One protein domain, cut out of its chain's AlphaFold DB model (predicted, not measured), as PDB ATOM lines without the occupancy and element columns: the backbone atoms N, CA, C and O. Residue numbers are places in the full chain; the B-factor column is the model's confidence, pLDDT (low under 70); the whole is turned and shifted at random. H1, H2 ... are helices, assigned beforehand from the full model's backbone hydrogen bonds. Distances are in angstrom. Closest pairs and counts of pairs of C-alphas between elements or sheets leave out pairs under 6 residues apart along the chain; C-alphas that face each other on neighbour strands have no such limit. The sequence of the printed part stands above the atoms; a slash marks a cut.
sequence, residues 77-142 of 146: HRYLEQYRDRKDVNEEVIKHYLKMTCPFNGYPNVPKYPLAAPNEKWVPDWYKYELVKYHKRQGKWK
ATOM      1  N   HIS A  77     121.204 114.301 156.430       83.88
ATOM      2  CA  HIS A  77     121.381 115.613 155.808       83.88
ATOM      3  C   HIS A  77     122.373 115.577 154.639       83.88
ATOM      4  O   HIS A  77     122.130 116.202 153.614       83.88
ATOM      5  N   ARG A  78     123.483 114.830 154.751       85.12
ATOM      6  CA  ARG A  78     124.463 114.723 153.653       85.12
ATOM      7  C   ARG A  78     123.918 113.885 152.517       85.12
ATOM      8  O   ARG A  78     124.251 114.159 151.373       85.12
ATOM      9  N   TYR A  79     123.142 112.862 152.857       88.81
ATOM     10  CA  TYR A  79     122.527 111.983 151.885       88.81
ATOM     11  C   TYR A  79     121.500 112.749 151.049       88.81
ATOM     12  O   TYR A  79     121.678 112.883 149.847       88.81
ATOM     13  N   LEU A  80     120.499 113.362 151.686       87.19
ATOM     14  CA  LEU A  80     119.435 114.085 150.982       87.19
ATOM     15  C   LEU A  80     119.953 115.287 150.177       87.19
ATOM     16  O   LEU A  80     119.439 115.564 149.100       87.19
ATOM     17  N   GLU A  81     120.994 115.977 150.654       87.31
ATOM     18  CA  GLU A  81     121.626 117.075 149.906       87.31
ATOM     19  C   GLU A  81     122.313 116.604 148.607       87.31
ATOM     20  O   GLU A  81     122.430 117.396 147.679       87.31
ATOM     21  N   GLN A  82     122.750 115.341 148.496       88.50
ATOM     22  CA  GLN A  82     123.371 114.828 147.259       88.50
ATOM     23  C   GLN A  82     122.372 114.669 146.112       88.50
ATOM     24  O   GLN A  82     122.761 114.791 144.952       88.50
ATOM     25  N   TYR A  83     121.111 114.393 146.439       90.38
ATOM     26  CA  TYR A  83     120.046 114.119 145.471       90.38
ATOM     27  C   TYR A  83     119.161 115.330 145.189       90.38
ATOM     28  O   TYR A  83     118.235 115.237 144.387       90.38
ATOM     29  N   ARG A  84     119.412 116.460 145.855       90.81
ATOM     30  CA  ARG A  84     118.600 117.661 145.678       90.81
ATOM     31  C   ARG A  84     118.885 118.306 144.322       90.81
ATOM     32  O   ARG A  84     120.042 118.389 143.902       90.81
ATOM     33  N   ASP A  85     117.840 118.814 143.668       92.19
ATOM     34  CA  ASP A  85     118.023 119.619 142.464       92.19
ATOM     35  C   ASP A  85     118.757 120.925 142.812       92.19
ATOM     36  O   ASP A  85     118.525 121.573 143.838       92.19
ATOM     37  N   ARG A  86     119.660 121.334 141.924       90.44
ATOM     38  CA  ARG A  86     120.427 122.575 142.046       90.44
ATOM     39  C   ARG A  86     119.519 123.801 142.030       90.44
ATOM     40  O   ARG A  86     119.867 124.809 142.642       90.44
ATOM     41  N   LYS A  87     118.379 123.733 141.335       93.94
ATOM     42  CA  LYS A  87     117.397 124.827 141.290       93.94
ATOM     43  C   LYS A  87     116.829 125.123 142.673       93.94
ATOM     44  O   LYS A  87     116.893 126.271 143.103       93.94
ATOM     45  N   ASP A  88     116.393 124.088 143.382       94.00
ATOM     46  CA  ASP A  88     115.822 124.214 144.725       94.00
ATOM     47  C   ASP A  88     116.861 124.749 145.717       94.00
ATOM     48  O   ASP A  88     116.589 125.668 146.489       94.00
ATOM     49  N   VAL A  89     118.098 124.238 145.638       92.19
ATOM     50  CA  VAL A  89     119.231 124.741 146.435       92.19
ATOM     51  C   VAL A  89     119.451 126.235 146.192       92.19
ATOM     52  O   VAL A  89     119.629 127.000 147.141       92.19
ATOM     53  N   ASN A  90     119.442 126.668 144.931       93.12
ATOM     54  CA  ASN A  90     119.641 128.072 144.587       93.12
ATOM     55  C   ASN A  90     118.479 128.944 145.076       93.12
ATOM     56  O   ASN A  90     118.715 130.036 145.592       93.12
ATOM     57  N   GLU A  91     117.240 128.470 144.956       95.50
ATOM     58  CA  GLU A  91     116.061 129.183 145.447       95.50
ATOM     59  C   GLU A  91     116.121 129.387 146.969       95.50
ATOM     60  O   GLU A  91     115.862 130.492 147.451       95.50
ATOM     61  N   GLU A  92     116.524 128.367 147.733       92.88
ATOM     62  CA  GLU A  92     116.747 128.478 149.180       92.88
ATOM     63  C   GLU A  92     117.784 129.553 149.524       92.88
ATOM     64  O   GLU A  92     117.546 130.394 150.397       92.88
ATOM     65  N   VAL A  93     118.924 129.542 148.828       93.38
ATOM     66  CA  VAL A  93     120.016 130.502 149.042       93.38
ATOM     67  C   VAL A  93     119.543 131.922 148.734       93.38
ATOM     68  O   VAL A  93     119.771 132.825 149.538       93.38
ATOM     69  N   ILE A  94     118.825 132.122 147.626       93.06
ATOM     70  CA  ILE A  94     118.273 133.430 147.246       93.06
ATOM     71  C   ILE A  94     117.236 133.896 148.269       93.06
ATOM     72  O   ILE A  94     117.305 135.032 148.736       93.06
ATOM     73  N   LYS A  95     116.304 133.032 148.683       93.88
ATOM     74  CA  LYS A  95     115.318 133.365 149.723       93.88
ATOM     75  C   LYS A  95     116.000 133.775 151.023       93.88
ATOM     76  O   LYS A  95     115.567 134.726 151.666       93.88
ATOM     77  N   HIS A  96     117.060 133.074 151.414       90.88
ATOM     78  CA  HIS A  96     117.834 133.430 152.597       90.88
ATOM     79  C   HIS A  96     118.517 134.793 152.429       90.88
ATOM     80  O   HIS A  96     118.451 135.628 153.326       90.88
ATOM     81  N   TYR A  97     119.103 135.051 151.261       89.12
ATOM     82  CA  TYR A  97     119.764 136.316 150.947       89.12
ATOM     83  C   TYR A  97     118.786 137.496 151.011       89.12
ATOM     84  O   TYR A  97     119.077 138.513 151.642       89.12
ATOM     85  N   LEU A  98     117.595 137.336 150.430       90.00
ATOM     86  CA  LEU A  98     116.537 138.348 150.434       90.00
ATOM     87  C   LEU A  98     115.966 138.602 151.832       90.00
ATOM     88  O   LEU A  98     115.565 139.718 152.131       90.00
ATOM     89  N   LYS A  99     115.940 137.589 152.708       89.38
ATOM     90  CA  LYS A  99     115.534 137.774 154.112       89.38
ATOM     91  C   LYS A  99     116.544 138.598 154.906       89.38
ATOM     92  O   LYS A  99     116.154 139.309 155.824       89.38
ATOM     93  N   MET A 100     117.829 138.459 154.589       85.81
ATOM     94  CA  MET A 100     118.895 139.185 155.275       85.81
ATOM     95  C   MET A 100     119.063 140.610 154.760       85.81
ATOM     96  O   MET A 100     119.392 141.504 155.533       85.81
ATOM     97  N   THR A 101     118.895 140.812 153.455       85.88
ATOM     98  CA  THR A 101     119.131 142.108 152.821       85.88
ATOM     99  C   THR A 101     117.915 143.009 152.946       85.88
ATOM    100  O   THR A 101     116.817 142.679 152.509       85.88
ATOM    101  N   CYS A 102     118.120 144.191 153.519       82.88
ATOM    102  CA  CYS A 102     117.138 145.259 153.435       82.88
ATOM    103  C   CYS A 102     117.469 146.116 152.202       82.88
ATOM    104  O   CYS A 102     118.630 146.502 152.050       82.88
ATOM    105  N   PRO A 103     116.489 146.479 151.351       85.25
ATOM    106  CA  PRO A 103     116.746 147.310 150.173       85.25
ATOM    107  C   PRO A 103     117.350 148.685 150.506       85.25
ATOM    108  O   PRO A 103     117.987 149.285 149.649       85.25
ATOM    109  N   PHE A 104     117.188 149.166 151.743       86.50
ATOM    110  CA  PHE A 104     117.688 150.472 152.186       86.50
ATOM    111  C   PHE A 104     118.963 150.390 153.031       86.50
ATOM    112  O   PHE A 104     119.844 151.233 152.893       86.50
ATOM    113  N   ASN A 105     119.080 149.368 153.884       80.31
ATOM    114  CA  ASN A 105     120.182 149.256 154.848       80.31
ATOM    115  C   ASN A 105     121.300 148.306 154.385       80.31
ATOM    116  O   ASN A 105     122.300 148.152 155.080       80.31
ATOM    117  N   GLY A 106     121.143 147.670 153.219       80.62
ATOM    118  CA  GLY A 106     122.126 146.745 152.668       80.62
ATOM    119  C   GLY A 106     122.202 145.421 153.433       80.62
ATOM    120  O   GLY A 106     121.203 144.924 153.960       80.62
ATOM    121  N   TYR A 107     123.392 144.819 153.436       76.19
ATOM    122  CA  TYR A 107     123.666 143.546 154.105       76.19
ATOM    123  C   TYR A 107     124.026 143.777 155.585       76.19
ATOM    124  O   TYR A 107     124.758 144.724 155.884       76.19
ATOM    125  N   PRO A 108     123.549 142.937 156.523       78.62
ATOM    126  CA  PRO A 108     123.922 143.059 157.928       78.62
ATOM    127  C   PRO A 108     125.423 142.817 158.115       78.62
ATOM    128  O   PRO A 108     126.014 141.966 157.455       78.62
ATOM    129  N   ASN A 109     126.044 143.552 159.037       73.50
ATOM    130  CA  ASN A 109     127.476 143.430 159.301       73.50
ATOM    131  C   ASN A 109     127.806 142.022 159.831       73.50
ATOM    132  O   ASN A 109     127.279 141.609 160.869       73.50
ATOM    133  N   VAL A 110     128.653 141.278 159.115       74.88
ATOM    134  CA  VAL A 110     129.085 139.941 159.535       74.88
ATOM    135  C   VAL A 110     130.132 140.088 160.639       74.88
ATOM    136  O   VAL A 110     131.075 140.869 160.501       74.88
ATOM    137  N   PRO A 111     130.021 139.343 161.752       76.81
ATOM    138  CA  PRO A 111     131.028 139.391 162.802       76.81
ATOM    139  C   PRO A 111     132.414 139.049 162.247       76.81
ATOM    140  O   PRO A 111     132.577 138.066 161.527       76.81
ATOM    141  N   LYS A 112     133.436 139.814 162.659       82.25
ATOM    142  CA  LYS A 112     134.848 139.622 162.264       82.25
ATOM    143  C   LYS A 112     135.331 138.174 162.436       82.25
ATOM    144  O   LYS A 112     136.157 137.698 161.663       82.25
ATOM    145  N   TYR A 113     134.812 137.481 163.449       85.25
ATOM    146  CA  TYR A 113     135.109 136.080 163.743       85.25
ATOM    147  C   TYR A 113     133.812 135.262 163.766       85.25
ATOM    148  O   TYR A 113     133.289 134.957 164.839       85.25
ATOM    149  N   PRO A 114     133.276 134.874 162.598       80.31
ATOM    150  CA  PRO A 114     131.941 134.287 162.514       80.31
ATOM    151  C   PRO A 114     131.865 132.887 163.137       80.31
ATOM    152  O   PRO A 114     130.808 132.454 163.572       80.31
ATOM    153  N   LEU A 115     132.991 132.176 163.241       84.75
ATOM    154  CA  LEU A 115     133.058 130.870 163.906       84.75
ATOM    155  C   LEU A 115     133.193 130.960 165.433       84.75
ATOM    156  O   LEU A 115     132.989 129.955 166.105       84.75
ATOM    157  N   ALA A 116     133.565 132.126 165.966       84.94
ATOM    158  CA  ALA A 116     133.706 132.345 167.406       84.94
ATOM    159  C   ALA A 116     132.407 132.852 168.050       84.94
ATOM    160  O   ALA A 116     132.296 132.867 169.274       84.94
ATOM    161  N   ALA A 117     131.432 133.273 167.236       75.69
ATOM    162  CA  ALA A 117     130.127 133.683 167.726       75.69
ATOM    163  C   ALA A 117     129.407 132.476 168.364       75.69
ATOM    164  O   ALA A 117     129.306 131.423 167.724       75.69
ATOM    165  N   PRO A 118     128.923 132.592 169.614       77.44
ATOM    166  CA  PRO A 118     128.170 131.521 170.249       77.44
ATOM    167  C   PRO A 118     126.826 131.332 169.540       77.44
ATOM    168  O   PRO A 118     126.191 132.294 169.112       77.44
ATOM    169  N   ASN A 119     126.365 130.085 169.448       75.94
ATOM    170  CA  ASN A 119     125.011 129.812 168.974       75.94
ATOM    171  C   ASN A 119     124.009 130.282 170.039       75.94
ATOM    172  O   ASN A 119     124.113 129.878 171.196       75.94
ATOM    173  N   GLU A 120     123.025 131.097 169.653       73.06
ATOM    174  CA  GLU A 120     122.073 131.721 170.590       73.06
ATOM    175  C   GLU A 120     121.171 130.711 171.328       73.06
ATOM    176  O   GLU A 120     120.646 131.014 172.399       73.06
ATOM    177  N   LYS A 121     120.958 129.512 170.764       80.62
ATOM    178  CA  LYS A 121     120.059 128.469 171.292       80.62
ATOM    179  C   LYS A 121     120.609 127.066 171.040       80.62
ATOM    180  O   LYS A 121     121.488 126.869 170.198       80.62
ATOM    181  N   TRP A 122     120.051 126.073 171.740       87.38
ATOM    182  CA  TRP A 122     120.290 124.667 171.412       87.38
ATOM    183  C   TRP A 122     119.840 124.389 169.974       87.38
ATOM    184  O   TRP A 122     118.706 124.681 169.598       87.38
ATOM    185  N   VAL A 123     120.749 123.834 169.178       88.00
ATOM    186  CA  VAL A 123     120.529 123.470 167.778       88.00
ATOM    187  C   VAL A 123     121.012 122.038 167.538       88.00
ATOM    188  O   VAL A 123     122.031 121.647 168.120       88.00
ATOM    189  N   PRO A 124     120.341 121.258 166.672       89.25
ATOM    190  CA  PRO A 124     120.812 119.930 166.290       89.25
ATOM    191  C   PRO A 124     122.210 119.965 165.664       89.25
ATOM    192  O   PRO A 124     122.569 120.915 164.967       89.25
ATOM    193  N   ASP A 125     122.992 118.899 165.839       85.50
ATOM    194  CA  ASP A 125     124.381 118.867 165.360       85.50
ATOM    195  C   ASP A 125     124.504 119.019 163.843       85.50
ATOM    196  O   ASP A 125     125.395 119.719 163.363       85.50
ATOM    197  N   TRP A 126     123.583 118.436 163.071       86.25
ATOM    198  CA  TRP A 126     123.562 118.603 161.616       86.25
ATOM    199  C   TRP A 126     123.387 120.075 161.206       86.25
ATOM    200  O   TRP A 126     124.016 120.516 160.244       86.25
ATOM    201  N   TYR A 127     122.613 120.850 161.971       88.38
ATOM    202  CA  TYR A 127     122.407 122.274 161.719       88.38
ATOM    203  C   TYR A 127     123.649 123.091 162.092       88.38
ATOM    204  O   TYR A 127     124.012 124.020 161.375       88.38
ATOM    205  N   LYS A 128     124.390 122.692 163.137       87.62
ATOM    206  CA  LYS A 128     125.702 123.289 163.450       87.62
ATOM    207  C   LYS A 128     126.672 123.158 162.272       87.62
ATOM    208  O   LYS A 128     127.349 124.124 161.931       87.62
ATOM    209  N   TYR A 129     126.721 121.993 161.616       87.38
ATOM    210  CA  TYR A 129     127.548 121.807 160.415       87.38
ATOM    211  C   TYR A 129     127.135 122.739 159.270       87.38
ATOM    212  O   TYR A 129     127.997 123.240 158.543       87.38
ATOM    213  N   GLU A 130     125.836 122.975 159.097       88.44
ATOM    214  CA  GLU A 130     125.323 123.894 158.083       88.44
ATOM    215  C   GLU A 130     125.662 125.354 158.405       88.44
ATOM    216  O   GLU A 130     126.164 126.054 157.525       88.44
ATOM    217  N   LEU A 131     125.508 125.781 159.663       88.44
ATOM    218  CA  LEU A 131     125.913 127.110 160.138       88.44
ATOM    219  C   LEU A 131     127.406 127.369 159.909       88.44
ATOM    220  O   LEU A 131     127.786 128.422 159.400       88.44
ATOM    221  N   VAL A 132     128.266 126.385 160.195       88.69
ATOM    222  CA  VAL A 132     129.710 126.497 159.931       88.69
ATOM    223  C   VAL A 132     129.991 126.683 158.437       88.69
ATOM    224  O   VAL A 132     130.817 127.521 158.068       88.69
ATOM    225  N   LYS A 133     129.315 125.930 157.559       90.50
ATOM    226  CA  LYS A 133     129.453 126.103 156.102       90.50
ATOM    227  C   LYS A 133     128.950 127.467 155.644       90.50
ATOM    228  O   LYS A 133     129.579 128.077 154.782       90.50
ATOM    229  N   TYR A 134     127.849 127.936 156.221       89.12
ATOM    230  CA  TYR A 134     127.287 129.251 155.958       89.12
ATOM    231  C   TYR A 134     128.277 130.361 156.342       89.12
ATOM    232  O   TYR A 134     128.627 131.175 155.488       89.12
ATOM    233  N   HIS A 135     128.838 130.331 157.554       86.75
ATOM    234  CA  HIS A 135     129.862 131.279 158.015       86.75
ATOM    235  C   HIS A 135     131.132 131.258 157.154       86.75
ATOM    236  O   HIS A 135     131.739 132.299 156.928       86.75
ATOM    237  N   LYS A 136     131.524 130.086 156.639       88.56
ATOM    238  CA  LYS A 136     132.684 129.935 155.743       88.56
ATOM    239  C   LYS A 136     132.389 130.235 154.270       88.56
ATOM    240  O   LYS A 136     133.310 130.135 153.462       88.56
ATOM    241  N   ARG A 137     131.137 130.529 153.897       88.19
ATOM    242  CA  ARG A 137     130.695 130.684 152.494       88.19
ATOM    243  C   ARG A 137     131.063 129.474 151.625       88.19
ATOM    244  O   ARG A 137     131.557 129.591 150.506       88.19
ATOM    245  N   GLN A 138     130.836 128.278 152.164       90.25
ATOM    246  CA  GLN A 138     131.159 127.008 151.511       90.25
ATOM    247  C   GLN A 138     129.912 126.295 150.974       90.25
ATOM    248  O   GLN A 138     128.819 126.385 151.537       90.25
ATOM    249  N   GLY A 139     130.093 125.517 149.904       89.31
ATOM    250  CA  GLY A 139     129.016 124.747 149.275       89.31
ATOM    251  C   GLY A 139     127.952 125.659 148.664       89.31
ATOM    252  O   GLY A 139     128.290 126.581 147.924       89.31
ATOM    253  N   LYS A 140     126.678 125.426 149.006       90.44
ATOM    254  CA  LYS A 140     125.543 126.225 148.512       90.44
ATOM    255  C   LYS A 140     125.618 127.709 148.894       90.44
ATOM    256  O   LYS A 140     125.116 128.558 148.172       90.44
ATOM    257  N   TRP A 141     126.338 128.046 149.964       91.31
ATOM    258  CA  TRP A 141     126.466 129.420 150.462       91.31
ATOM    259  C   TRP A 141     127.562 130.250 149.776       91.31
ATOM    260  O   TRP A 141     127.818 131.373 150.200       91.31
ATOM    261  N   LYS A 142     128.220 129.730 148.731       90.25
ATOM    262  CA  LYS A 142     129.340 130.411 148.050       90.25
ATOM    263  C   LYS A 142     128.945 131.741 147.397       90.25
ATOM    264  O   LYS A 142     129.792 132.610 147.239       90.25
TER     265      LYS A 142
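What this domain is: This is residues 77 to 142 of the 146 residues of the protein "Hypothetical protein" of Rotaria magnacalcarata (UniProt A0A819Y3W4). A loose, open loop: H1 stands at one end, H2 forms one long side, residues 101 to 124 sweep round the other end, and H3 forms the opposite side, with H4 between H2 and H3. The 66 printed residues have four named helices, H1 to H4, and no named strand: all helix. The whole is only just loose, close to compact (radius of gyration of the C-alphas 13.4 A), spanning 36 by 28 by 18 A.

How they stand to each other: H1, residues 77 to 82, is close to but not clearly touching H3, residues 125 to 135; their closest C-alphas, His 77 and Trp 126, are 6.9 A apart. H2, residues 86 to 100, touches H4, residues 139 to 142, with residues 89 to 93 alone; the closest C-alphas, Val 93 and Trp 141, are 6.7 A apart. H3 and H4 only just touch, with 3 pairs of C-alphas within 8 A, and only at the corner; the closest, Tyr 134 and Trp 141, are 5.6 A apart. Every O i to N i+4 pair is within hydrogen-bond range in H1, H2 and H3; H4 is too short for one.

Where its parts are: H1, 8.8 A long, begins at C-alpha 77 (121.381, 115.613, 155.808). H2 measures 21.3 A and H3 15.4 A. H4, 5.8 A, ends at C-alpha 142 (129.340, 130.411, 148.050).

The domain as a whole: The printed part has no cut. The H2 to H3 link is long. No printed residue is under 70 in pLDDT.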